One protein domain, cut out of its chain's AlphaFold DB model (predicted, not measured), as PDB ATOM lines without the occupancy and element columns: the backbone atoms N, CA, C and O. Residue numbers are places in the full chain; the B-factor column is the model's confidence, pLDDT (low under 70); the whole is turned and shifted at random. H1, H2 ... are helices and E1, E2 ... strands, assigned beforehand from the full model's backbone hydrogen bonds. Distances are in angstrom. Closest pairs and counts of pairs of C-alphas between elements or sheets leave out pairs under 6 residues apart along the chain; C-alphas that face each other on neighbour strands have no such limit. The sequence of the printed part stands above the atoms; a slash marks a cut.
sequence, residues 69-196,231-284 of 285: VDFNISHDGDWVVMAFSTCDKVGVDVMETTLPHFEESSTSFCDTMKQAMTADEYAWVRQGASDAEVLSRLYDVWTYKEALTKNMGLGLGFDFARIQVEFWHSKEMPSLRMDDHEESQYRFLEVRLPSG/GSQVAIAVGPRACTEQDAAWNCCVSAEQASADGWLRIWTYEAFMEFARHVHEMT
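AT A GLANCE: This is residues 69 to 196 and 231 to 284 of the 285 residues of a protein of Malassezia globosa (strain ATCC MYA-4612 / CBS 7966) (UniProt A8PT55). Two small three-stranded sheets, E1 E2 E8 and E3 E7 E6, pack partly face to face as a sandwich, and the long helix H3 covers the other face of E3 E7 E6. H1, H2 and E4, which pairs with E5, pack on H3, while residues 274 to 284, mostly of H5, stick out as an arm. The printed part has 182 residues, with five named helices and eight named strands in the order E1 E2 E3 H1 H2 H3 E4 E5 E6 E7 H4 E8 H5; the sheets are antiparallel and the class is mixed. It is compact, with a radius of gyration of the C-alphas of 17.0 A and spans of 56 by 46 by 30 A.

HOW THE PARTS SIT: E1, residues 70 to 76, and E2, residues 79 to 85, form an antiparallel hairpin, with N 72 and O 83 within hydrogen-bond range at 2.9 A. E8, residues 265 to 269, is antiparallel to E2, with N 82 and O 266 at 2.9 A. In the second sheet E7, residues 233 to 238, is the inner strand between E3, residues 90 to 95, and E6, residues 187 to 192; N 93 and O 235 are 2.9 A apart, N 189 and O 236 2.8 A. In the sandwich, two sheets face to face, the best planes stand 43 degrees apart; the closest C-alphas of E1 and E3, Ser 74 and Asp 93, are 5.2 A apart. H3, residues 131 to 152, is on one face of the sheet E3 E7 E6, making two layers, at a height over the sheet of 7.6 A; it lies over E3 and E7 and runs along the strands, at 27 degrees to E7 on the local plane. H1, residues 106 to 112, touches H3 at a steep tilt of 45 degrees, closest at the C-alphas of Ser 106 and Leu 135, 5.1 A. H2, residues 119 to 126, forms helical hairpins with H1 and with H3. E4, residues 163 to 166, and E5, residues 175 to 178, form a hairpin, with N 164 and O 177 at 2.9 A. H4, residues 256 to 261, only grazes both three-stranded sheets, and H5, residues 270 to 283, only grazes E1 E2 E8. In H1 to H5 every O i to N i+4 pair is within hydrogen-bond range.

IN THESE COORDINATES: E1 begins at C-alpha 70 (29.809, -14.130, -30.128) and is 21.1 A long; E2 is 19.9 A, H3 31.8 A and H5 20.3 A, ending at C-alpha 283 (15.120, -40.415, -32.348).

THE WHOLE: The C-alphas of Ala 119 and Thr 284, the two farthest apart, are 56.0 A apart. Residues 197 to 230 are not printed, and C-alphas 196 and 231 are 6.9 A apart across the cut. The link from E7 to H4 is long, 17 residues, of which 244 to 249 stand free. The mean pLDDT of the printed part is 80.7; among the residues under 70 are 241 to 254 and 268 to 284.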
ATOM      1  N   VAL A  69      27.334 -13.502 -34.150       86.31
ATOM      2  CA  VAL A  69      27.142 -14.049 -32.809       86.31
ATOM      3  C   VAL A  69      28.503 -14.319 -32.194       86.31
ATOM      4  O   VAL A  69      29.384 -14.918 -32.817       86.31
ATOM      5  N   ASP A  70      28.665 -13.854 -30.969       89.00
ATOM      6  CA  ASP A  70      29.809 -14.130 -30.128       89.00
ATOM      7  C   ASP A  70      29.370 -15.038 -28.979       89.00
ATOM      8  O   ASP A  70      28.243 -14.948 -28.493       89.00
ATOM      9  N   PHE A  71      30.240 -15.956 -28.573       90.25
ATOM     10  CA  PHE A  71      29.958 -16.868 -27.475       90.25
ATOM     11  C   PHE A  71      31.226 -17.191 -26.697       90.25
ATOM     12  O   PHE A  71      32.349 -17.109 -27.206       90.25
ATOM     13  N   ASN A  72      31.043 -17.608 -25.452       93.12
ATOM     14  CA  ASN A  72      32.114 -18.126 -24.626       93.12
ATOM     15  C   ASN A  72      31.596 -19.237 -23.717       93.12
ATOM     16  O   ASN A  72      30.404 -19.295 -23.429       93.12
ATOM     17  N   ILE A  73      32.487 -20.140 -23.314       91.69
ATOM     18  CA  ILE A  73      32.140 -21.357 -22.581       91.69
ATOM     19  C   ILE A  73      33.078 -21.484 -21.393       91.69
ATOM     20  O   ILE A  73      34.286 -21.282 -21.537       91.69
ATOM     21  N   SER A  74      32.527 -21.881 -20.253       90.75
ATOM     22  CA  SER A  74      33.301 -22.320 -19.098       90.75
ATOM     23  C   SER A  74      32.689 -23.579 -18.500       90.75
ATOM     24  O   SER A  74      31.530 -23.907 -18.760       90.75
ATOM     25  N   HIS A  75      33.481 -24.318 -17.738       89.50
ATOM     26  CA  HIS A  75      33.008 -25.490 -17.025       89.50
ATOM     27  C   HIS A  75      33.783 -25.671 -15.725       89.50
ATOM     28  O   HIS A  75      35.009 -25.577 -15.716       89.50
ATOM     29  N   ASP A  76      33.073 -26.006 -14.661       86.06
ATOM     30  CA  ASP A  76      33.646 -26.407 -13.382       86.06
ATOM     31  C   ASP A  76      32.574 -27.114 -12.548       86.06
ATOM     32  O   ASP A  76      31.378 -26.875 -12.746       86.06
ATOM     33  N   GLY A  77      32.976 -28.031 -11.666       83.50
ATOM     34  CA  GLY A  77      32.017 -28.887 -10.959       83.50
ATOM     35  C   GLY A  77      31.027 -29.559 -11.928       83.50
ATOM     36  O   GLY A  77      31.390 -30.020 -13.014       83.50
ATOM     37  N   ASP A  78      29.746 -29.594 -11.609       79.31
ATOM     38  CA  ASP A  78      28.761 -30.243 -12.492       79.31
ATOM     39  C   ASP A  78      28.325 -29.397 -13.690       79.31
ATOM     40  O   ASP A  78      27.461 -29.814 -14.471       79.31
ATOM     41  N   TRP A  79      28.910 -28.211 -13.845       82.44
ATOM     42  CA  TRP A  79      28.399 -27.179 -14.724       82.44
ATOM     43  C   TRP A  79      29.220 -27.050 -15.995       82.44
ATOM     44  O   TRP A  79      30.448 -26.967 -15.976       82.44
ATOM     45  N   VAL A  80      28.509 -26.957 -17.116       87.50
ATOM     46  CA  VAL A  80      29.017 -26.391 -18.365       87.50
ATOM     47  C   VAL A  80      28.111 -25.220 -18.717       87.50
ATOM     48  O   VAL A  80      26.911 -25.390 -18.942       87.50
ATOM     49  N   VAL A  81      28.680 -24.019 -18.749       87.06
ATOM     50  CA  VAL A  81      27.955 -22.779 -19.031       87.06
ATOM     51  C   VAL A  81      28.422 -22.189 -20.350       87.06
ATOM     52  O   VAL A  81      29.610 -22.215 -20.671       87.06
ATOM     53  N   MET A  82      27.487 -21.629 -21.111       88.88
ATOM     54  CA  MET A  82      27.789 -20.851 -22.304       88.88
ATOM     55  C   MET A  82      26.958 -19.577 -22.327       88.88
ATOM     56  O   MET A  82      25.729 -19.628 -22.362       88.88
ATOM     57  N   ALA A  83      27.652 -18.444 -22.367       87.94
ATOM     58  CA  ALA A  83      27.058 -17.151 -22.667       87.94
ATOM     59  C   ALA A  83      27.200 -16.872 -24.163       87.94
ATOM     60  O   ALA A  83      28.219 -17.227 -24.769       87.94
ATOM     61  N   PHE A  84      26.201 -16.228 -24.758       87.12
ATOM     62  CA  PHE A  84      26.266 -15.785 -26.145       87.12
ATOM     63  C   PHE A  84      25.519 -14.468 -26.344       87.12
ATOM     64  O   PHE A  84      24.585 -14.148 -25.616       87.12
ATOM     65  N   SER A  85      25.956 -13.693 -27.329       82.94
ATOM     66  CA  SER A  85      25.380 -12.395 -27.663       82.94
ATOM     67  C   SER A  85      25.479 -12.139 -29.160       82.94
ATOM     68  O   SER A  85      26.407 -12.593 -29.829       82.94
ATOM     69  N   THR A  86      24.507 -11.414 -29.704       82.06
ATOM     70  CA  THR A  86      24.507 -10.972 -31.106       82.06
ATOM     71  C   THR A  86      25.069  -9.560 -31.278       82.06
ATOM     72  O   THR A  86      25.451  -9.182 -32.388       82.06
ATOM     73  N   CYS A  87      25.162  -8.788 -30.190       77.31
ATOM     74  CA  CYS A  87      25.586  -7.389 -30.194       77.31
ATOM     75  C   CYS A  87      26.983  -7.172 -29.602       77.31
ATOM     76  O   CYS A  87      27.769  -6.413 -30.166       77.31
ATOM     77  N   ASP A  88      27.310  -7.862 -28.511       82.19
ATOM     78  CA  ASP A  88      28.529  -7.638 -27.736       82.19
ATOM     79  C   ASP A  88      29.431  -8.867 -27.743       82.19
ATOM     80  O   ASP A  88      28.992  -9.999 -27.949       82.19
ATOM     81  N   LYS A  89      30.715  -8.646 -27.457       88.69
ATOM     82  CA  LYS A  89      31.617  -9.738 -27.108       88.69
ATOM     83  C   LYS A  89      31.337 -10.168 -25.666       88.69
ATOM     84  O   LYS A  89      31.077  -9.326 -24.804       88.69
ATOM     85  N   VAL A  90      31.395 -11.471 -25.411       89.69
ATOM     86  CA  VAL A  90      31.099 -12.078 -24.111       89.69
ATOM     87  C   VAL A  90      32.235 -12.979 -23.632       89.69
ATOM     88  O   VAL A  90      32.908 -13.662 -24.404       89.69
ATOM     89  N   GLY A  91      32.454 -13.007 -22.329       92.81
ATOM     90  CA  GLY A  91      33.291 -13.987 -21.648       92.81
ATOM     91  C   GLY A  91      32.530 -14.515 -20.452       92.81
ATOM     92  O   GLY A  91      31.824 -13.749 -19.809       92.81
ATOM     93  N   VAL A  92      32.620 -15.809 -20.179       92.44
ATOM     94  CA  VAL A  92      31.942 -16.428 -19.043       92.44
ATOM     95  C   VAL A  92      32.937 -17.258 -18.262       92.44
ATOM     96  O   VAL A  92      33.778 -17.945 -18.842       92.44
ATOM     97  N   ASP A  93      32.811 -17.217 -16.947       93.75
ATOM     98  CA  ASP A  93      33.474 -18.147 -16.062       93.75
ATOM     99  C   ASP A  93      32.499 -18.730 -15.046       93.75
ATOM    100  O   ASP A  93      31.553 -18.060 -14.638       93.75
ATOM    101  N   VAL A  94      32.712 -19.994 -14.681       89.56
ATOM    102  CA  VAL A  94      31.957 -20.690 -13.639       89.56
ATOM    103  C   VAL A  94      32.948 -21.370 -12.721       89.56
ATOM    104  O   VAL A  94      33.867 -22.021 -13.210       89.56
ATOM    105  N   MET A  95      32.732 -21.238 -11.416       88.00
ATOM    106  CA  MET A  95      33.494 -21.952 -10.401       88.00
ATOM    107  C   MET A  95      32.550 -22.584  -9.384       88.00
ATOM    108  O   MET A  95      31.582 -21.973  -8.915       88.00
ATOM    109  N   GLU A  96      32.828 -23.833  -9.037       84.75
ATOM    110  CA  GLU A  96      32.245 -24.494  -7.888       84.75
ATOM    111  C   GLU A  96      32.907 -23.952  -6.618       84.75
ATOM    112  O   GLU A  96      34.115 -24.078  -6.421       84.75
ATOM    113  N   THR A  97      32.104 -23.353  -5.736       83.38
ATOM    114  CA  THR A  97      32.562 -22.703  -4.498       83.38
ATOM    115  C   THR A  97      32.961 -23.737  -3.436       83.38
ATOM    116  O   THR A  97      32.345 -23.848  -2.375       83.38
ATOM    117  N   THR A  98      33.986 -24.533  -3.723       86.75
ATOM    118  CA  THR A  98      34.534 -25.561  -2.833       86.75
ATOM    119  C   THR A  98      36.006 -25.293  -2.566       86.75
ATOM    120  O   THR A  98      36.736 -24.803  -3.427       86.75
ATOM    121  N   LEU A  99      36.450 -25.566  -1.339       88.00
ATOM    122  CA  LEU A  99      37.863 -25.460  -1.001       88.00
ATOM    123  C   LEU A  99      38.610 -26.635  -1.655       88.00
ATOM    124  O   LEU A  99      38.184 -27.782  -1.467       88.00
ATOM    125  N   PRO A 100      39.710 -26.398  -2.396       87.81
ATOM    126  CA  PRO A 100      40.503 -27.483  -2.956       87.81
ATOM    127  C   PRO A 100      40.969 -28.459  -1.870       87.81
ATOM    128  O   PRO A 100      41.418 -28.046  -0.807       87.81
ATOM    129  N   HIS A 101      40.917 -29.767  -2.137       86.44
ATOM    130  CA  HIS A 101      41.215 -30.799  -1.126       86.44
ATOM    131  C   HIS A 101      42.636 -30.757  -0.539       86.44
ATOM    132  O   HIS A 101      42.888 -31.392   0.481       86.44
ATOM    133  N   PHE A 102      43.568 -30.082  -1.211       88.38
ATOM    134  CA  PHE A 102      44.953 -29.919  -0.769       88.38
ATOM    135  C   PHE A 102      45.190 -28.613   0.005       88.38
ATOM    136  O   PHE A 102      46.303 -28.394   0.470       88.38
ATOM    137  N   GLU A 103      44.176 -27.754   0.127       92.19
ATOM    138  CA  GLU A 103      44.236 -26.517   0.902       92.19
ATOM    139  C   GLU A 103      43.702 -26.746   2.317       92.19
ATOM    140  O   GLU A 103      42.702 -27.435   2.525       92.19
ATOM    141  N   GLU A 104      44.373 -26.158   3.306       91.75
ATOM    142  CA  GLU A 104      44.005 -26.316   4.718       91.75
ATOM    143  C   GLU A 104      42.843 -25.399   5.118       91.75
ATOM    144  O   GLU A 104      42.037 -25.742   5.984       91.75
ATOM    145  N   SER A 105      42.763 -24.214   4.509       93.25
ATOM    146  CA  SER A 105      41.726 -23.216   4.777       93.25
ATOM    147  C   SER A 105      41.542 -22.280   3.587       93.25
ATOM    148  O   SER A 105      42.414 -22.150   2.729       93.25
ATOM    149  N   SER A 106      40.445 -21.528   3.567       94.31
ATOM    150  CA  SER A 106      40.231 -20.506   2.535       94.31
ATOM    151  C   SER A 106      41.250 -19.367   2.635       94.31
ATOM    152  O   SER A 106      41.559 -18.703   1.649       94.31
ATOM    153  N   THR A 107      41.830 -19.173   3.823       92.44
ATOM    154  CA  THR A 107      42.962 -18.265   4.033       92.44
ATOM    155  C   THR A 107      44.237 -18.759   3.349       92.44
ATOM    156  O   THR A 107      44.852 -17.973   2.634       92.44
ATOM    157  N   SER A 108      44.621 -20.030   3.534       94.56
ATOM    158  CA  SER A 108      45.820 -20.577   2.876       94.56
ATOM    159  C   SER A 108      45.660 -20.543   1.361       94.56
ATOM    160  O   SER A 108      46.567 -20.112   0.656       94.56
ATOM    161  N   PHE A 109      44.457 -20.859   0.874       95.31
ATOM    162  CA  PHE A 109      44.158 -20.790  -0.548       95.31
ATOM    163  C   PHE A 109      44.251 -19.356  -1.095       95.31
ATOM    164  O   PHE A 109      44.811 -19.130  -2.167       95.31
ATOM    165  N   CYS A 110      43.777 -18.362  -0.339       94.75
ATOM    166  CA  CYS A 110      43.946 -16.949  -0.685       94.75
ATOM    167  C   CYS A 110      45.431 -16.550  -0.791       94.75
ATOM    168  O   CYS A 110      45.807 -15.809  -1.702       94.75
ATOM    169  N   ASP A 111      46.293 -17.080   0.082       95.06
ATOM    170  CA  ASP A 111      47.739 -16.849   0.020       95.06
ATOM    171  C   ASP A 111      48.384 -17.528  -1.200       95.06
ATOM    172  O   ASP A 111      49.191 -16.897  -1.888       95.06
ATOM    173  N   THR A 112      47.980 -18.761  -1.528       94.81
ATOM    174  CA  THR A 112      48.385 -19.472  -2.756       94.81
ATOM    175  C   THR A 112      48.038 -18.663  -4.010       94.81
ATOM    176  O   THR A 112      48.844 -18.551  -4.933       94.81
ATOM    177  N   MET A 113      46.858 -18.042  -4.028       93.62
ATOM    178  CA  MET A 113      46.321 -17.304  -5.176       93.62
ATOM    179  C   MET A 113      46.712 -15.822  -5.200       93.62
ATOM    180  O   MET A 113      46.273 -15.081  -6.080       93.62
ATOM    181  N   LYS A 114      47.558 -15.367  -4.269       94.75
ATOM    182  CA  LYS A 114      47.890 -13.947  -4.085       94.75
ATOM    183  C   LYS A 114      48.389 -13.249  -5.353       94.75
ATOM    184  O   LYS A 114      48.083 -12.082  -5.556       94.75
ATOM    185  N   GLN A 115      49.135 -13.947  -6.211       93.50
ATOM    186  CA  GLN A 115      49.664 -13.378  -7.460       93.50
ATOM    187  C   GLN A 115      48.579 -13.074  -8.505       93.50
ATOM    188  O   GLN A 115      48.815 -12.277  -9.404       93.50
ATOM    189  N   ALA A 116      47.391 -13.673  -8.384       92.44
ATOM    190  CA  ALA A 116      46.250 -13.399  -9.256       92.44
ATOM    191  C   ALA A 116      45.424 -12.175  -8.800       92.44
ATOM    192  O   ALA A 116      44.404 -11.840  -9.405       92.44
ATOM    193  N   MET A 117      45.837 -11.502  -7.724       95.56
ATOM    194  CA  MET A 117      45.108 -10.398  -7.106       95.56
ATOM    195  C   MET A 117      45.990  -9.160  -6.968       95.56
ATOM    196  O   MET A 117      47.202  -9.242  -6.771       95.56
ATOM    197  N   THR A 118      45.351  -8.000  -7.023       96.62
ATOM    198  CA  THR A 118      45.936  -6.747  -6.547       96.62
ATOM    199  C   THR A 118      46.015  -6.741  -5.019       96.62
ATOM    200  O   THR A 118      45.407  -7.571  -4.333       96.62
ATOM    201  N   ALA A 119      46.773  -5.795  -4.463       95.94
ATOM    202  CA  ALA A 119      46.888  -5.649  -3.014       95.94
ATOM    203  C   ALA A 119      45.529  -5.355  -2.350       95.94
ATOM    204  O   ALA A 119      45.240  -5.920  -1.292       95.94
ATOM    205  N   ASP A 120      44.696  -4.531  -2.989       96.25
ATOM    206  CA  ASP A 120      43.388  -4.129  -2.466       96.25
ATOM    207  C   ASP A 120      42.376  -5.278  -2.524       96.25
ATOM    208  O   ASP A 120      41.683  -5.540  -1.539       96.25
ATOM    209  N   GLU A 121      42.343  -6.039  -3.623       97.38
ATOM    210  CA  GLU A 121      41.521  -7.253  -3.726       97.38
ATOM    211  C   GLU A 121      41.936  -8.294  -2.689       97.38
ATOM    212  O   GLU A 121      41.085  -8.813  -1.968       97.38
ATOM    213  N   TYR A 122      43.238  -8.564  -2.554       96.94
ATOM    214  CA  TYR A 122      43.742  -9.489  -1.539       96.94
ATOM    215  C   TYR A 122      43.321  -9.042  -0.131       96.94
ATOM    216  O   TYR A 122      42.818  -9.848   0.654       96.94
ATOM    217  N   ALA A 123      43.460  -7.751   0.190       96.56
ATOM    218  CA  ALA A 123      43.027  -7.214   1.476       96.56
ATOM    219  C   ALA A 123      41.513  -7.381   1.684       96.56
ATOM    220  O   ALA A 123      41.085  -7.818   2.754       96.56
ATOM    221  N   TRP A 124      40.704  -7.092   0.664       96.00
ATOM    222  CA  TRP A 124      39.251  -7.243   0.708       96.00
ATOM    223  C   TRP A 124      38.816  -8.703   0.892       96.00
ATOM    224  O   TRP A 124      37.939  -8.983   1.714       96.00
ATOM    225  N   VAL A 125      39.452  -9.655   0.202       95.88
ATOM    226  CA  VAL A 125      39.187 -11.093   0.367       95.88
ATOM    227  C   VAL A 125      39.499 -11.534   1.799       95.88
ATOM    228  O   VAL A 125      38.681 -12.195   2.442       95.88
ATOM    229  N   ARG A 126      40.650 -11.117   2.346       96.00
ATOM    230  CA  ARG A 126      41.097 -11.475   3.707       96.00
ATOM    231  C   ARG A 126      40.222 -10.892   4.821       96.00
ATOM    232  O   ARG A 126      40.254 -11.408   5.932       96.00
ATOM    233  N   GLN A 127      39.434  -9.857   4.532       95.44
ATOM    234  CA  GLN A 127      38.480  -9.250   5.467       95.44
ATOM    235  C   GLN A 127      37.134  -9.993   5.561       95.44
ATOM    236  O   GLN A 127      36.222  -9.502   6.230       95.44
ATOM    237  N   GLY A 128      36.961 -11.142   4.895       93.00
ATOM    238  CA  GLY A 128      35.764 -11.973   5.061       93.00
ATOM    239  C   GLY A 128      35.525 -12.345   6.533       93.00
ATOM    240  O   GLY A 128      36.457 -12.705   7.248       93.00
ATOM    241  N   ALA A 129      34.273 -12.279   6.998       93.00
ATOM    242  CA  ALA A 129      33.920 -12.518   8.401       93.00
ATOM    243  C   ALA A 129      33.941 -14.009   8.792       93.00
ATOM    244  O   ALA A 129      33.841 -14.352   9.969       93.00
ATOM    245  N   SER A 130      34.051 -14.905   7.811       93.62
ATOM    246  CA  SER A 130      34.146 -16.354   7.994       93.62
ATOM    247  C   SER A 130      34.995 -16.981   6.890       93.62
ATOM    248  O   SER A 130      35.154 -16.384   5.827       93.62
ATOM    249  N   ASP A 131      35.487 -18.204   7.103       90.56
ATOM    250  CA  ASP A 131      36.266 -18.930   6.088       90.56
ATOM    251  C   ASP A 131      35.473 -19.113   4.778       90.56
ATOM    252  O   ASP A 131      35.982 -18.837   3.697       90.56
ATOM    253  N   ALA A 132      34.178 -19.433   4.878       89.00
ATOM    254  CA  ALA A 132      33.283 -19.528   3.724       89.00
ATOM    255  C   ALA A 132      33.120 -18.191   2.977       89.00
ATOM    256  O   ALA A 132      32.977 -18.168   1.755       89.00
ATOM    257  N   GLU A 133      33.139 -17.064   3.693       90.88
ATOM    258  CA  GLU A 133      33.095 -15.748   3.058       90.88
ATOM    259  C   GLU A 133      34.421 -15.402   2.380       90.88
ATOM    260  O   GLU A 133      34.395 -14.891   1.266       90.88
ATOM    261  N   VAL A 134      35.561 -15.725   2.999       93.88
ATOM    262  CA  VAL A 134      36.885 -15.578   2.370       93.88
ATOM    263  C   VAL A 134      36.935 -16.372   1.064       93.88
ATOM    264  O   VAL A 134      37.327 -15.824   0.037       93.88
ATOM    265  N   LEU A 135      36.465 -17.625   1.071       92.50
ATOM    266  CA  LEU A 135      36.394 -18.455  -0.132       92.50
ATOM    267  C   LEU A 135      35.503 -17.840  -1.209       92.50
ATOM    268  O   LEU A 135      35.891 -17.756  -2.369       92.50
ATOM    269  N   SER A 136      34.308 -17.391  -0.819       89.94
ATOM    270  CA  SER A 136      33.362 -16.761  -1.740       89.94
ATOM    271  C   SER A 136      33.954 -15.507  -2.378       89.94
ATOM    272  O   SER A 136      33.819 -15.337  -3.581       89.94
ATOM    273  N   ARG A 137      34.627 -14.652  -1.599       93.06
ATOM    274  CA  ARG A 137      35.277 -13.435  -2.106       93.06
ATOM    275  C   ARG A 137      36.450 -13.755  -3.031       93.06
ATOM    276  O   ARG A 137      36.646 -13.068  -4.028       93.06
ATOM    277  N   LEU A 138      37.218 -14.800  -2.723       94.31
ATOM    278  CA  LEU A 138      38.305 -15.261  -3.585       94.31
ATOM    279  C   LEU A 138      37.774 -15.713  -4.953       94.31
ATOM    280  O   LEU A 138      38.321 -15.320  -5.984       94.31
ATOM    281  N   TYR A 139      36.687 -16.489  -4.965       91.88
ATOM    282  CA  TYR A 139      36.037 -16.900  -6.207       91.88
ATOM    283  C   TYR A 139      35.340 -15.741  -6.933       91.88
ATOM    284  O   TYR A 139      35.382 -15.733  -8.162       91.88
ATOM    285  N   ASP A 140      34.803 -14.732  -6.227       91.25
ATOM    286  CA  ASP A 140      34.307 -13.494  -6.856       91.25
ATOM    287  C   ASP A 140      35.434 -12.852  -7.695       91.25
ATOM    288  O   ASP A 140      35.277 -12.613  -8.891       91.25
ATOM    289  N   VAL A 141      36.613 -12.628  -7.097       94.19
ATOM    290  CA  VAL A 141      37.751 -12.005  -7.800       94.19
ATOM    291  C   VAL A 141      38.206 -12.860  -8.984       94.19
ATOM    292  O   VAL A 141      38.393 -12.344 -10.087       94.19
ATOM    293  N   TRP A 142      38.363 -14.170  -8.777       94.19
ATOM    294  CA  TRP A 142      38.811 -15.085  -9.826       94.19
ATOM    295  C   TRP A 142      37.854 -15.113 -11.020       94.19
ATOM    296  O   TRP A 142      38.271 -14.870 -12.152       94.19
ATOM    297  N   THR A 143      36.571 -15.383 -10.765       92.69
ATOM    298  CA  THR A 143      35.570 -15.581 -11.821       92.69
ATOM    299  C   THR A 143      35.378 -14.322 -12.657       92.69
ATOM    300  O   THR A 143      35.303 -14.408 -13.883       92.69
ATOM    301  N   TYR A 144      35.379 -13.138 -12.039       93.69
ATOM    302  CA  TYR A 144      35.268 -11.871 -12.763       93.69
ATOM    303  C   TYR A 144      36.482 -11.627 -13.671       93.69
ATOM    304  O   TYR A 144      36.320 -11.282 -14.846       93.69
ATOM    305  N   LYS A 145      37.703 -11.853 -13.172       94.88
ATOM    306  CA  LYS A 145      38.925 -11.685 -13.975       94.88
ATOM    307  C   LYS A 145      39.032 -12.708 -15.101       94.88
ATOM    308  O   LYS A 145      39.361 -12.342 -16.232       94.88
ATOM    309  N   GLU A 146      38.715 -13.971 -14.836       94.62
ATOM    310  CA  GLU A 146      38.730 -15.025 -15.854       94.62
ATOM    311  C   GLU A 146      37.652 -14.770 -16.920       94.62
ATOM    312  O   GLU A 146      37.933 -14.860 -18.115       94.62
ATOM    313  N   ALA A 147      36.445 -14.343 -16.529       93.56
ATOM    314  CA  ALA A 147      35.404 -13.950 -17.475       93.56
ATOM    315  C   ALA A 147      35.860 -12.777 -18.362       93.56
ATOM    316  O   ALA A 147      35.682 -12.823 -19.582       93.56
ATOM    317  N   LEU A 148      36.504 -11.753 -17.791       93.75
ATOM    318  CA  LEU A 148      37.018 -10.604 -18.542       93.75
ATOM    319  C   LEU A 148      38.141 -10.993 -19.512       93.75
ATOM    320  O   LEU A 148      38.119 -10.620 -20.685       93.75
ATOM    321  N   THR A 149      39.117 -11.780 -19.072       93.81
ATOM    322  CA  THR A 149      40.241 -12.190 -19.930       93.81
ATOM    323  C   THR A 149      39.804 -13.184 -21.015       93.81
ATOM    324  O   THR A 149      40.315 -13.129 -22.144       93.81
ATOM    325  N   LYS A 150      38.798 -14.031 -20.740       93.00
ATOM    326  CA  LYS A 150      38.092 -14.851 -21.744       93.00
ATOM    327  C   LYS A 150      37.311 -14.003 -22.740       93.00
ATOM    328  O   LYS A 150      37.341 -14.310 -23.937       93.00
ATOM    329  N   ASN A 151      36.659 -12.932 -22.281       92.88
ATOM    330  CA  ASN A 151      36.039 -11.943 -23.158       92.88
ATOM    331  C   ASN A 151      37.106 -11.343 -24.081       92.88
ATOM    332  O   ASN A 151      36.975 -11.425 -25.296       92.88
ATOM    333  N   MET A 152      38.220 -10.836 -23.547       90.88
ATOM    334  CA  MET A 152      39.301 -10.250 -24.350       90.88
ATOM    335  C   MET A 152      39.944 -11.261 -25.316       90.88
ATOM    336  O   MET A 152      40.416 -10.875 -26.385       90.88
ATOM    337  N   GLY A 153      39.855 -12.562 -25.025       88.62
ATOM    338  CA  GLY A 153      40.462 -13.634 -25.818       88.62
ATOM    339  C   GLY A 153      41.947 -13.830 -25.514       88.62
ATOM    340  O   GLY A 153      42.678 -14.345 -26.359       88.62
ATOM    341  N   LEU A 154      42.372 -13.392 -24.327       85.50
ATOM    342  CA  LEU A 154      43.742 -13.486 -23.821       85.50
ATOM    343  C   LEU A 154      43.898 -14.685 -22.869       85.50
ATOM    344  O   LEU A 154      44.961 -15.304 -22.838       85.50
ATOM    345  N   GLY A 155      42.818 -15.051 -22.164       72.81
ATOM    346  CA  GLY A 155      42.776 -16.173 -21.218       72.81
ATOM    347  C   GLY A 155      43.854 -16.083 -20.131       72.81
ATOM    348  O   GLY A 155      44.327 -14.996 -19.807       72.81
ATOM    349  N   LEU A 156      44.301 -17.244 -19.641       68.31
ATOM    350  CA  LEU A 156      45.316 -17.387 -18.582       68.31
ATOM    351  C   LEU A 156      46.703 -16.799 -18.920       68.31
ATOM    352  O   LEU A 156      47.574 -16.751 -18.059       68.31
ATOM    353  N   GLY A 157      46.945 -16.387 -20.168       76.44
ATOM    354  CA  GLY A 157      48.178 -15.688 -20.545       76.44
ATOM    355  C   GLY A 157      48.192 -14.214 -20.134       76.44
ATOM    356  O   GLY A 157      49.215 -13.550 -20.301       76.44
ATOM    357  N   PHE A 158      47.064 -13.689 -19.648       86.38
ATOM    358  CA  PHE A 158      46.952 -12.324 -19.162       86.38
ATOM    359  C   PHE A 158      47.335 -12.231 -17.686       86.38
ATOM    360  O   PHE A 158      46.903 -13.039 -16.870       86.38
ATOM    361  N   ASP A 159      48.119 -11.215 -17.337       91.56
ATOM    362  CA  ASP A 159      48.486 -10.954 -15.950       91.56
ATOM    363  C   ASP A 159      47.296 -10.363 -15.182       91.56
ATOM    364  O   ASP A 159      46.927  -9.201 -15.364       91.56
ATOM    365  N   PHE A 160      46.692 -11.178 -14.318       93.69
ATOM    366  CA  PHE A 160      45.545 -10.790 -13.499       93.69
ATOM    367  C   PHE A 160      45.862  -9.645 -12.534       93.69
ATOM    368  O   PHE A 160      44.937  -8.935 -12.141       93.69
ATOM    369  N   ALA A 161      47.128  -9.423 -12.169       90.25
ATOM    370  CA  ALA A 161      47.511  -8.302 -11.314       90.25
ATOM    371  C   ALA A 161      47.299  -6.937 -11.997       90.25
ATOM    372  O   ALA A 161      47.244  -5.918 -11.318       90.25
ATOM    373  N   ARG A 162      47.131  -6.910 -13.329       94.06
ATOM    374  CA  ARG A 162      46.801  -5.696 -14.094       94.06
ATOM    375  C   ARG A 162      45.320  -5.333 -14.053       94.06
ATOM    376  O   ARG A 162      44.966  -4.243 -14.488       94.06
ATOM    377  N   ILE A 163      44.462  -6.243 -13.596       95.62
ATOM    378  CA  ILE A 163      43.019  -6.032 -13.457       95.62
ATOM    379  C   ILE A 163      42.694  -5.878 -11.976       95.62
ATOM    380  O   ILE A 163      43.112  -6.710 -11.174       95.62
ATOM    381  N   GLN A 164      41.891  -4.876 -11.635       96.44
ATOM    382  CA  GLN A 164      41.309  -4.701 -10.309       96.44
ATOM    383  C   GLN A 164      39.787  -4.629 -10.417       96.44
ATOM    384  O   GLN A 164      39.251  -3.777 -11.126       96.44
ATOM    385  N   VAL A 165      39.098  -5.516  -9.705       94.62
ATOM    386  CA  VAL A 165      37.641  -5.521  -9.564       94.62
ATOM    387  C   VAL A 165      37.283  -5.049  -8.157       94.62
ATOM    388  O   VAL A 165      37.648  -5.664  -7.155       94.62
ATOM    389  N   GLU A 166      36.584  -3.925  -8.069       94.00
ATOM    390  CA  GLU A 166      36.399  -3.185  -6.822       94.00
ATOM    391  C   GLU A 166      35.040  -3.481  -6.180       94.00
ATOM    392  O   GLU A 166      34.046  -2.784  -6.388       94.00
ATOM    393  N   PHE A 167      34.996  -4.520  -5.350       90.19
ATOM    394  CA  PHE A 167      33.764  -4.960  -4.683       90.19
ATOM    395  C   PHE A 167      33.412  -4.174  -3.405       90.19
ATOM    396  O   PHE A 167      32.342  -4.367  -2.828       90.19
ATOM    397  N   TRP A 168      34.306  -3.311  -2.909       90.31
ATOM    398  CA  TRP A 168      34.146  -2.621  -1.616       90.31
ATOM    399  C   TRP A 168      33.175  -1.436  -1.640       90.31
ATOM    400  O   TRP A 168      32.739  -0.992  -0.578       90.31
ATOM    401  N   HIS A 169      32.818  -0.927  -2.820       85.88
ATOM    402  CA  HIS A 169      31.795   0.113  -2.965       85.88
ATOM    403  C   HIS A 169      30.401  -0.478  -3.206       85.88
ATOM    404  O   HIS A 169      29.422  -0.011  -2.625       85.88
ATOM    405  N   SER A 170      30.315  -1.523  -4.031       83.56
ATOM    406  CA  SER A 170      29.109  -2.319  -4.264       83.56
ATOM    407  C   SER A 170      29.520  -3.689  -4.790       83.56
ATOM    408  O   SER A 170      30.328  -3.777  -5.714       83.56
ATOM    409  N   LYS A 171      28.946  -4.760  -4.229       78.81
ATOM    410  CA  LYS A 171      29.157  -6.110  -4.762       78.81
ATOM    411  C   LYS A 171      28.358  -6.325  -6.048       78.81
ATOM    412  O   LYS A 171      28.813  -7.019  -6.944       78.81
ATOM    413  N   GLU A 172      27.172  -5.736  -6.128       77.12
ATOM    414  CA  GLU A 172      26.252  -5.868  -7.256       77.12
ATOM    415  C   GLU A 172      26.719  -5.076  -8.481       77.12
ATOM    416  O   GLU A 172      26.423  -5.451  -9.612       77.12
ATOM    417  N   MET A 173      27.450  -3.979  -8.261       77.75
ATOM    418  CA  MET A 173      28.012  -3.138  -9.317       77.75
ATOM    419  C   MET A 173      29.485  -2.824  -9.037       77.75
ATOM    420  O   MET A 173      29.804  -1.688  -8.674       77.75
ATOM    421  N   PRO A 174      30.388  -3.806  -9.190       86.56
ATOM    422  CA  PRO A 174      31.806  -3.561  -8.986       86.56
ATOM    423  C   PRO A 174      32.356  -2.662 -10.099       86.56
ATOM    424  O   PRO A 174      32.026  -2.840 -11.276       86.56
ATOM    425  N   SER A 175      33.217  -1.709  -9.739       89.81
ATOM    426  CA  SER A 175      34.028  -0.975 -10.716       89.81
ATOM    427  C   SER A 175      35.184  -1.844 -11.207       89.81
ATOM    428  O   SER A 175      35.682  -2.718 -10.497       89.81
ATOM    429  N   LEU A 176      35.604  -1.606 -12.447       93.19
ATOM    430  CA  LEU A 176      36.731  -2.281 -13.073       93.19
ATOM    431  C   LEU A 176      37.840  -1.270 -13.328       93.19
ATOM    432  O   LEU A 176      37.593  -0.190 -13.869       93.19
ATOM    433  N   ARG A 177      39.069  -1.645 -12.987       94.50
ATOM    434  CA  ARG A 177      40.270  -0.934 -13.409       94.50
ATOM    435  C   ARG A 177      41.205  -1.884 -14.137       94.50
ATOM    436  O   ARG A 177      41.338  -3.045 -13.750       94.50
ATOM    437  N   MET A 178      41.859  -1.386 -15.175       93.94
ATOM    438  CA  MET A 178      42.918  -2.091 -15.885       93.94
ATOM    439  C   MET A 178      44.104  -1.146 -16.049       93.94
ATOM    440  O   MET A 178      43.924  -0.012 -16.481       93.94
ATOM    441  N   ASP A 179      45.300  -1.589 -15.659       92.69
ATOM    442  CA  ASP A 179      46.516  -0.759 -15.663       92.69
ATOM    443  C   ASP A 179      46.322   0.604 -14.960       92.69
ATOM    444  O   ASP A 179      46.721   1.643 -15.475       92.69
ATOM    445  N   ASP A 180      45.655   0.613 -13.800       88.25
ATOM    446  CA  ASP A 180      45.323   1.823 -13.027       88.25
ATOM    447  C   ASP A 180      44.386   2.834 -13.723       88.25
ATOM    448  O   ASP A 180      44.187   3.954 -13.233       88.25
ATOM    449  N   HIS A 181      43.727   2.439 -14.810       92.00
ATOM    450  CA  HIS A 181      42.697   3.230 -15.475       92.00
ATOM    451  C   HIS A 181      41.311   2.636 -15.237       92.00
ATOM    452  O   HIS A 181      41.143   1.422 -15.228       92.00
ATOM    453  N   GLU A 182      40.311   3.493 -15.020       91.38
ATOM    454  CA  GLU A 182      38.916   3.059 -14.910       91.38
ATOM    455  C   GLU A 182      38.414   2.540 -16.264       91.38
ATOM    456  O   GLU A 182      38.512   3.230 -17.279       91.38
ATOM    457  N   GLU A 183      37.837   1.339 -16.262       89.88
ATOM    458  CA  GLU A 183      37.346   0.650 -17.452       89.88
ATOM    459  C   GLU A 183      35.822   0.538 -17.428       89.88
ATOM    460  O   GLU A 183      35.238  -0.406 -16.898       89.88
ATOM    461  N   SER A 184      35.159   1.507 -18.055       85.38
ATOM    462  CA  SER A 184      33.690   1.571 -18.132       85.38
ATOM    463  C   SER A 184      33.100   0.876 -19.367       85.38
ATOM    464  O   SER A 184      31.877   0.787 -19.516       85.38
ATOM    465  N   GLN A 185      33.953   0.382 -20.273       84.56
ATOM    466  CA  GLN A 185      33.517  -0.295 -21.498       84.56
ATOM    467  C   GLN A 185      33.028  -1.725 -21.246       84.56
ATOM    468  O   GLN A 185      32.291  -2.263 -22.076       84.56
ATOM    469  N   TYR A 186      33.419  -2.323 -20.120       86.62
ATOM    470  CA  TYR A 186      33.018  -3.662 -19.709       86.62
ATOM    471  C   TYR A 186      31.983  -3.609 -18.590       86.62
ATOM    472  O   TYR A 186      31.946  -2.681 -17.785       86.62
ATOM    473  N   ARG A 187      31.130  -4.628 -18.544       81.38
ATOM    474  CA  ARG A 187      30.164  -4.859 -17.469       81.38
ATOM    475  C   ARG A 187      30.153  -6.329 -17.093       81.38
ATOM    476  O   ARG A 187      30.517  -7.174 -17.911       81.38
ATOM    477  N   PHE A 188      29.684  -6.617 -15.887       84.81
ATOM    478  CA  PHE A 188      29.555  -7.976 -15.384       84.81
ATOM    479  C   PHE A 188      28.096  -8.317 -15.100       84.81
ATOM    480  O   PHE A 188      27.360  -7.503 -14.546       84.81
ATOM    481  N   LEU A 189      27.696  -9.527 -15.482       81.44
ATOM    482  CA  LEU A 189      26.450 -10.156 -15.068       81.44
ATOM    483  C   LEU A 189      26.807 -11.333 -14.167       81.44
ATOM    484  O   LEU A 189      27.594 -12.199 -14.554       81.44
ATOM    485  N   GLU A 190      26.221 -11.362 -12.976       82.38
ATOM    486  CA  GLU A 190      26.356 -12.489 -12.064       82.38
ATOM    487  C   GLU A 190      25.119 -13.377 -12.164       82.38
ATOM    488  O   GLU A 190      23.980 -12.905 -12.060       82.38
ATOM    489  N   VAL A 191      25.354 -14.674 -12.340       78.25
ATOM    490  CA  VAL A 191      24.303 -15.686 -12.355       78.25
ATOM    491  C   VAL A 191      24.586 -16.686 -11.249       78.25
ATOM    492  O   VAL A 191      25.654 -17.296 -11.189       78.25
ATOM    493  N   ARG A 192      23.612 -16.860 -10.354       72.81
ATOM    494  CA  ARG A 192      23.699 -17.892  -9.319       72.81
ATOM    495  C   ARG A 192      23.169 -19.198  -9.865       72.81
ATOM    496  O   ARG A 192      22.019 -19.267 -10.304       72.81
ATOM    497  N   LEU A 193      24.006 -20.224  -9.798       69.75
ATOM    498  CA  LEU A 193      23.579 -21.581 -10.072       69.75
ATOM    499  C   LEU A 193      23.073 -22.222  -8.775       69.75
ATOM    500  O   LEU A 193      23.541 -21.875  -7.683       69.75
ATOM    501  N   PRO A 194      22.132 -23.175  -8.874       66.19
ATOM    502  CA  PRO A 194      21.837 -24.071  -7.771       66.19
ATOM    503  C   PRO A 194      23.120 -24.730  -7.253       66.19
ATOM    504  O   PRO A 194      24.113 -24.862  -7.973       66.19
ATOM    505  N   SER A 195      23.107 -25.180  -6.003       61.12
ATOM    506  CA  SER A 195      24.165 -26.063  -5.513       61.12
ATOM    507  C   SER A 195      24.258 -27.288  -6.432       61.12
ATOM    508  O   SER A 195      23.228 -27.880  -6.761       61.12
ATOM    509  N   GLY A 196      25.474 -27.627  -6.872       53.31
ATOM    510  CA  GLY A 196      25.730 -28.795  -7.721       53.31
ATOM    511  C   GLY A 196      25.222 -30.101  -7.098       53.31
ATOM    512  O   GLY A 196      24.923 -30.175  -5.900       53.31
ATOM    513  N   GLY A 231      25.917 -21.591  -3.641       58.97
ATOM    514  CA  GLY A 231      26.157 -22.562  -4.718       58.97
ATOM    515  C   GLY A 231      27.303 -22.148  -5.654       58.97
ATOM    516  O   GLY A 231      28.116 -21.278  -5.328       58.97
ATOM    517  N   SER A 232      27.382 -22.765  -6.834       63.09
ATOM    518  CA  SER A 232      28.374 -22.383  -7.849       63.09
ATOM    519  C   SER A 232      28.101 -20.969  -8.374       63.09
ATOM    520  O   SER A 232      26.946 -20.570  -8.555       63.09
ATOM    521  N   GLN A 233      29.168 -20.211  -8.621       70.19
ATOM    522  CA  GLN A 233      29.087 -18.831  -9.087       70.19
ATOM    523  C   GLN A 233      29.457 -18.739 -10.563       70.19
ATOM    524  O   GLN A 233      30.440 -19.342 -10.995       70.19
ATOM    525  N   VAL A 234      28.678 -17.966 -11.325       73.94
ATOM    526  CA  VAL A 234      28.966 -17.645 -12.723       73.94
ATOM    527  C   VAL A 234      29.126 -16.140 -12.868       73.94
ATOM    528  O   VAL A 234      28.209 -15.385 -12.538       73.94
ATOM    529  N   ALA A 235      30.261 -15.718 -13.416       79.19
ATOM    530  CA  ALA A 235      30.503 -14.341 -13.822       79.19
ATOM    531  C   ALA A 235      30.536 -14.261 -15.349       79.19
ATOM    532  O   ALA A 235      31.179 -15.073 -16.016       79.19
ATOM    533  N   ILE A 236      29.844 -13.278 -15.920       78.25
ATOM    534  CA  ILE A 236      29.808 -13.042 -17.365       78.25
ATOM    535  C   ILE A 236      30.266 -11.615 -17.632       78.25
ATOM    536  O   ILE A 236      29.595 -10.666 -17.245       78.25
ATOM    537  N   ALA A 237      31.393 -11.463 -18.318       77.88
ATOM    538  CA  ALA A 237      31.908 -10.181 -18.768       77.88
ATOM    539  C   ALA A 237      31.366  -9.846 -20.164       77.88
ATOM    540  O   ALA A 237      31.581 -10.596 -21.123       77.88
ATOM    541  N   VAL A 238      30.715  -8.695 -20.298       77.44
ATOM    542  CA  VAL A 238      30.128  -8.188 -21.548       77.44
ATOM    543  C   VAL A 238      30.790  -6.864 -21.923       77.44
ATOM    544  O   VAL A 238      30.979  -5.999 -21.070       77.44
ATOM    545  N   GLY A 239      31.145  -6.697 -23.196       75.81
ATOM    546  CA  GLY A 239      31.821  -5.504 -23.720       75.81
ATOM    547  C   GLY A 239      32.996  -5.868 -24.636       75.81
ATOM    548  O   GLY A 239      33.221  -7.052 -24.875       75.81
ATOM    549  N   PRO A 240      33.765  -4.894 -25.154       73.81
ATOM    550  CA  PRO A 240      33.649  -3.464 -24.890       73.81
ATOM    551  C   PRO A 240      32.430  -2.848 -25.589       73.81
ATOM    552  O   PRO A 240      32.192  -3.103 -26.770       73.81
ATOM    553  N   ARG A 241      31.663  -2.011 -24.881       65.38
ATOM    554  CA  ARG A 241      30.552  -1.256 -25.480       65.38
ATOM    555  C   ARG A 241      31.075  -0.212 -26.473       65.38
ATOM    556  O   ARG A 241      31.977   0.560 -26.152       65.38
ATOM    557  N   ALA A 242      30.415  -0.101 -27.627       50.69
ATOM    558  CA  ALA A 242      30.667   0.951 -28.623       50.69
ATOM    559  C   ALA A 242      30.201   2.371 -28.196       50.69
ATOM    560  O   ALA A 242      30.467   3.332 -28.911       50.69
ATOM    561  N   CYS A 243      29.618   2.504 -26.994       36.47
ATOM    562  CA  CYS A 243      29.177   3.726 -26.298       36.47
ATOM    563  C   CYS A 243      27.711   4.186 -26.515       36.47
ATOM    564  O   CYS A 243      27.132   4.036 -27.583       36.47
ATOM    565  N   THR A 244      27.174   4.751 -25.419       42.91
ATOM    566  CA  THR A 244      25.910   5.487 -25.178       42.91
ATOM    567  C   THR A 244      24.569   4.844 -25.546       42.91
ATOM    568  O   THR A 244      23.931   5.282 -26.490       42.91
ATOM    569  N   GLU A 245      24.050   3.949 -24.701       40.78
ATOM    570  CA  GLU A 245      22.599   3.853 -24.460       40.78
ATOM    571  C   GLU A 245      22.323   3.505 -22.984       40.78
ATOM    572  O   GLU A 245      23.024   2.699 -22.354       40.78
ATOM    573  N   GLN A 246      21.353   4.228 -22.417       47.19
ATOM    574  CA  GLN A 246      20.868   4.119 -21.043       47.19
ATOM    575  C   GLN A 246      20.109   2.806 -20.861       47.19
ATOM    576  O   GLN A 246      18.909   2.752 -21.085       47.19
ATOM    577  N   ASP A 247      20.793   1.783 -20.364       47.16
ATOM    578  CA  ASP A 247      20.139   0.609 -19.796       47.16
ATOM    579  C   ASP A 247      20.415   0.566 -18.297       47.16
ATOM    580  O   ASP A 247      21.483   0.150 -17.836       47.16
ATOM    581  N   ALA A 248      19.435   1.055 -17.540       41.53
ATOM    582  CA  ALA A 248      19.451   1.145 -16.085       41.53
ATOM    583  C   ALA A 248      18.989  -0.150 -15.382       41.53
ATOM    584  O   ALA A 248      18.625  -0.096 -14.213       41.53
ATOM    585  N   ALA A 249      18.974  -1.309 -16.054       45.62
ATOM    586  CA  ALA A 249      18.313  -2.501 -15.502       45.62
ATOM    587  C   ALA A 249      18.982  -3.859 -15.794       45.62
ATOM    588  O   ALA A 249      18.316  -4.880 -15.684       45.62
ATOM    589  N   TRP A 250      20.274  -3.905 -16.135       48.12
ATOM    590  CA  TRP A 250      20.982  -5.185 -16.357       48.12
ATOM    591  C   TRP A 250      21.938  -5.584 -15.226       48.12
ATOM    592  O   TRP A 250      22.395  -6.717 -15.182       48.12
ATOM    593  N   ASN A 251      22.232  -4.682 -14.288       49.66
ATOM    594  CA  ASN A 251      23.287  -4.882 -13.287       49.66
ATOM    595  C   ASN A 251      22.759  -5.491 -11.975       49.66
ATOM    596  O   ASN A 251      23.141  -5.066 -10.886       49.66
ATOM    597  N   CYS A 252      21.837  -6.447 -12.059       54.47
ATOM    598  CA  CYS A 252      21.405  -7.223 -10.902       54.47
ATOM    599  C   CYS A 252      21.864  -8.673 -11.046       54.47
ATOM    600  O   CYS A 252      21.943  -9.215 -12.145       54.47
ATOM    601  N   CYS A 253      22.163  -9.309  -9.915       64.50
ATOM    602  CA  CYS A 253      22.277 -10.758  -9.865       64.50
ATOM    603  C   CYS A 253      20.952 -11.351 -10.365       64.50
ATOM    604  O   CYS A 253      19.912 -11.146  -9.734       64.50
ATOM    605  N   VAL A 254      20.996 -12.085 -11.474       69.88
ATOM    606  CA  VAL A 254      19.824 -12.762 -12.045       69.88
ATOM    607  C   VAL A 254      19.890 -14.254 -11.746       69.88
ATOM    608  O   VAL A 254      20.965 -14.819 -11.516       69.88
ATOM    609  N   SER A 255      18.732 -14.912 -11.710       70.75
ATOM    610  CA  SER A 255      18.705 -16.369 -11.581       70.75
ATOM    611  C   SER A 255      19.094 -17.033 -12.904       70.75
ATOM    612  O   SER A 255      18.916 -16.466 -13.987       70.75
ATOM    613  N   ALA A 256      19.606 -18.260 -12.817       67.06
ATOM    614  CA  ALA A 256      19.882 -19.113 -13.967       67.06
ATOM    615  C   ALA A 256      18.664 -19.280 -14.892       67.06
ATOM    616  O   ALA A 256      18.801 -19.250 -16.119       67.06
ATOM    617  N   GLU A 257      17.472 -19.434 -14.311       69.38
ATOM    618  CA  GLU A 257      16.215 -19.606 -15.040       69.38
ATOM    619  C   GLU A 257      15.850 -18.340 -15.810       69.38
ATOM    620  O   GLU A 257      15.487 -18.433 -16.981       69.38
ATOM    621  N   GLN A 258      15.994 -17.167 -15.185       68.00
ATOM    622  CA  GLN A 258      15.727 -15.889 -15.839       68.00
ATOM    623  C   GLN A 258      16.699 -15.652 -16.999       68.00
ATOM    624  O   GLN A 258      16.259 -15.416 -18.118       68.00
ATOM    625  N   ALA A 259      18.006 -15.810 -16.776       67.00
ATOM    626  CA  ALA A 259      19.011 -15.633 -17.827       67.00
ATOM    627  C   ALA A 259      18.819 -16.607 -19.009       67.00
ATOM    628  O   ALA A 259      19.051 -16.259 -20.170       67.00
ATOM    629  N   SER A 260      18.369 -17.833 -18.720       69.56
ATOM    630  CA  SER A 260      18.036 -18.824 -19.749       69.56
ATOM    631  C   SER A 260      16.763 -18.449 -20.515       69.56
ATOM    632  O   SER A 260      16.732 -18.597 -21.737       69.56
ATOM    633  N   ALA A 261      15.737 -17.946 -19.819       65.00
ATOM    634  CA  ALA A 261      14.475 -17.496 -20.410       65.00
ATOM    635  C   ALA A 261      14.649 -16.249 -21.289       65.00
ATOM    636  O   ALA A 261      14.080 -16.183 -22.378       65.00
ATOM    637  N   ASP A 262      15.497 -15.313 -20.863       68.88
ATOM    638  CA  ASP A 262      15.875 -14.120 -21.627       68.88
ATOM    639  C   ASP A 262      16.748 -14.463 -22.850       68.88
ATOM    640  O   ASP A 262      16.980 -13.629 -23.727       68.88
ATOM    641  N   GLY A 263      17.217 -15.711 -22.939       63.84
ATOM    642  CA  GLY A 263      17.742 -16.286 -24.167       63.84
ATOM    643  C   GLY A 263      19.200 -15.965 -24.474       63.84
ATOM    644  O   GLY A 263      19.618 -16.258 -25.585       63.84
ATOM    645  N   TRP A 264      19.978 -15.421 -23.535       67.69
ATOM    646  CA  TRP A 264      21.407 -15.093 -23.718       67.69
ATOM    647  C   TRP A 264      22.361 -16.011 -22.932       67.69
ATOM    648  O   TRP A 264      23.583 -15.964 -23.112       67.69
ATOM    649  N   LEU A 265      21.812 -16.900 -22.098       72.12
ATOM    650  CA  LEU A 265      22.556 -17.928 -21.375       72.12
ATOM    651  C   LEU A 265      22.046 -19.331 -21.727       72.12
ATOM    652  O   LEU A 265      20.847 -19.570 -21.892       72.12
ATOM    653  N   ARG A 266      22.970 -20.287 -21.842       71.62
ATOM    654  CA  ARG A 266      22.672 -21.723 -21.833       71.62
ATOM    655  C   ARG A 266      23.479 -22.379 -20.720       71.62
ATOM    656  O   ARG A 266      24.701 -22.254 -20.677       71.62
ATOM    657  N   ILE A 267      22.783 -23.094 -19.843       71.50
ATOM    658  CA  ILE A 267      23.370 -23.827 -18.718       71.50
ATOM    659  C   ILE A 267      23.040 -25.294 -18.907       71.50
ATOM    660  O   ILE A 267      21.878 -25.642 -19.109       71.50
ATOM    661  N   TRP A 268      24.055 -26.146 -18.868       67.75
ATOM    662  CA  TRP A 268      23.874 -27.588 -18.918       67.75
ATOM    663  C   TRP A 268      24.544 -28.223 -17.708       67.75
ATOM    664  O   TRP A 268      25.690 -27.911 -17.376       67.75
ATOM    665  N   THR A 269      23.821 -29.139 -17.069       68.00
ATOM    666  CA  THR A 269      24.421 -30.108 -16.152       68.00
ATOM    667  C   THR A 269      24.876 -31.331 -16.939       68.00
ATOM    668  O   THR A 269      24.382 -31.611 -18.039       68.00
ATOM    669  N   TYR A 270      25.798 -32.097 -16.357       64.44
ATOM    670  CA  TYR A 270      26.165 -33.412 -16.882       64.44
ATOM    671  C   TYR A 270      24.933 -34.295 -17.149       64.44
ATOM    672  O   TYR A 270      24.802 -34.885 -18.220       64.44
ATOM    673  N   GLU A 271      24.017 -34.373 -16.183       64.25
ATOM    674  CA  GLU A 271      22.844 -35.243 -16.261       64.25
ATOM    675  C   GLU A 271      21.893 -34.811 -17.382       64.25
ATOM    676  O   GLU A 271      21.526 -35.640 -18.219       64.25
ATOM    677  N   ALA A 272      21.609 -33.507 -17.482       66.94
ATOM    678  CA  ALA A 272      20.786 -32.949 -18.550       66.94
ATOM    679  C   ALA A 272      21.388 -33.227 -19.937       66.94
ATOM    680  O   ALA A 272      20.663 -33.564 -20.875       66.94
ATOM    681  N   PHE A 273      22.722 -33.165 -20.065       63.84
ATOM    682  CA  PHE A 273      23.383 -33.536 -21.314       63.84
ATOM    683  C   PHE A 273      23.158 -35.003 -21.670       63.84
ATOM    684  O   PHE A 273      22.825 -35.329 -22.810       63.84
ATOM    685  N   MET A 274      23.363 -35.900 -20.708       63.44
ATOM    686  CA  MET A 274      23.247 -37.337 -20.937       63.44
ATOM    687  C   MET A 274      21.805 -37.761 -21.235       63.44
ATOM    688  O   MET A 274      21.588 -38.710 -21.986       63.44
ATOM    689  N   GLU A 275      20.809 -37.074 -20.681       68.94
ATOM    690  CA  GLU A 275      19.403 -37.238 -21.066       68.94
ATOM    691  C   GLU A 275      19.135 -36.762 -22.493       68.94
ATOM    692  O   GLU A 275      18.605 -37.530 -23.297       68.94
ATOM    693  N   PHE A 276      19.574 -35.551 -22.841       65.00
ATOM    694  CA  PHE A 276      19.439 -35.027 -24.199       65.00
ATOM    695  C   PHE A 276      20.096 -35.949 -25.235       65.00
ATOM    696  O   PHE A 276      19.483 -36.306 -26.240       65.00
ATOM    697  N   ALA A 277      21.332 -36.384 -24.979       58.16
ATOM    698  CA  ALA A 277      22.075 -37.248 -25.888       58.16
ATOM    699  C   ALA A 277      21.394 -38.613 -26.080       58.16
ATOM    700  O   ALA A 277      21.387 -39.138 -27.196       58.16
ATOM    701  N   ARG A 278      20.797 -39.177 -25.017       63.06
ATOM    702  CA  ARG A 278      19.986 -40.401 -25.101       63.06
ATOM    703  C   ARG A 278      18.751 -40.185 -25.968       63.06
ATOM    704  O   ARG A 278      18.523 -40.972 -26.880       63.06
ATOM    705  N   HIS A 279      18.028 -39.087 -25.758       57.78
ATOM    706  CA  HIS A 279      16.834 -38.770 -26.538       57.78
ATOM    707  C   HIS A 279      17.140 -38.591 -28.034       57.78
ATOM    708  O   HIS A 279      16.468 -39.168 -28.885       57.78
ATOM    709  N   VAL A 280      18.211 -37.865 -28.369       51.69
ATOM    710  CA  VAL A 280      18.657 -37.704 -29.762       51.69
ATOM    711  C   VAL A 280      19.056 -39.047 -30.380       51.69
ATOM    712  O   VAL A 280      18.748 -39.294 -31.546       51.69
ATOM    713  N   HIS A 281      19.710 -39.935 -29.624       46.47
ATOM    714  CA  HIS A 281      20.066 -41.271 -30.107       46.47
ATOM    715  C   HIS A 281      18.833 -42.146 -30.378       46.47
ATOM    716  O   HIS A 281      18.789 -42.819 -31.405       46.47
ATOM    717  N   GLU A 282      17.824 -42.095 -29.509       45.12
ATOM    718  CA  GLU A 282      16.552 -42.812 -29.672       45.12
ATOM    719  C   GLU A 282      15.728 -42.295 -30.860       45.12
ATOM    720  O   GLU A 282      15.057 -43.075 -31.521       45.12
ATOM    721  N   MET A 283      15.800 -40.998 -31.180       36.88
ATOM    722  CA  MET A 283      15.120 -40.415 -32.348       36.88
ATOM    723  C   MET A 283      15.797 -40.729 -33.690       36.88
ATOM    724  O   MET A 283      15.202 -40.517 -34.746       36.88
ATOM    725  N   THR A 284      17.058 -41.160 -33.664       38.06
ATOM    726  CA  THR A 284      17.893 -41.380 -34.857       38.06
ATOM    727  C   THR A 284      18.229 -42.854 -35.101       38.06
ATOM    728  O   THR A 284      18.953 -43.150 -36.054       38.06
TER     729      THR A 284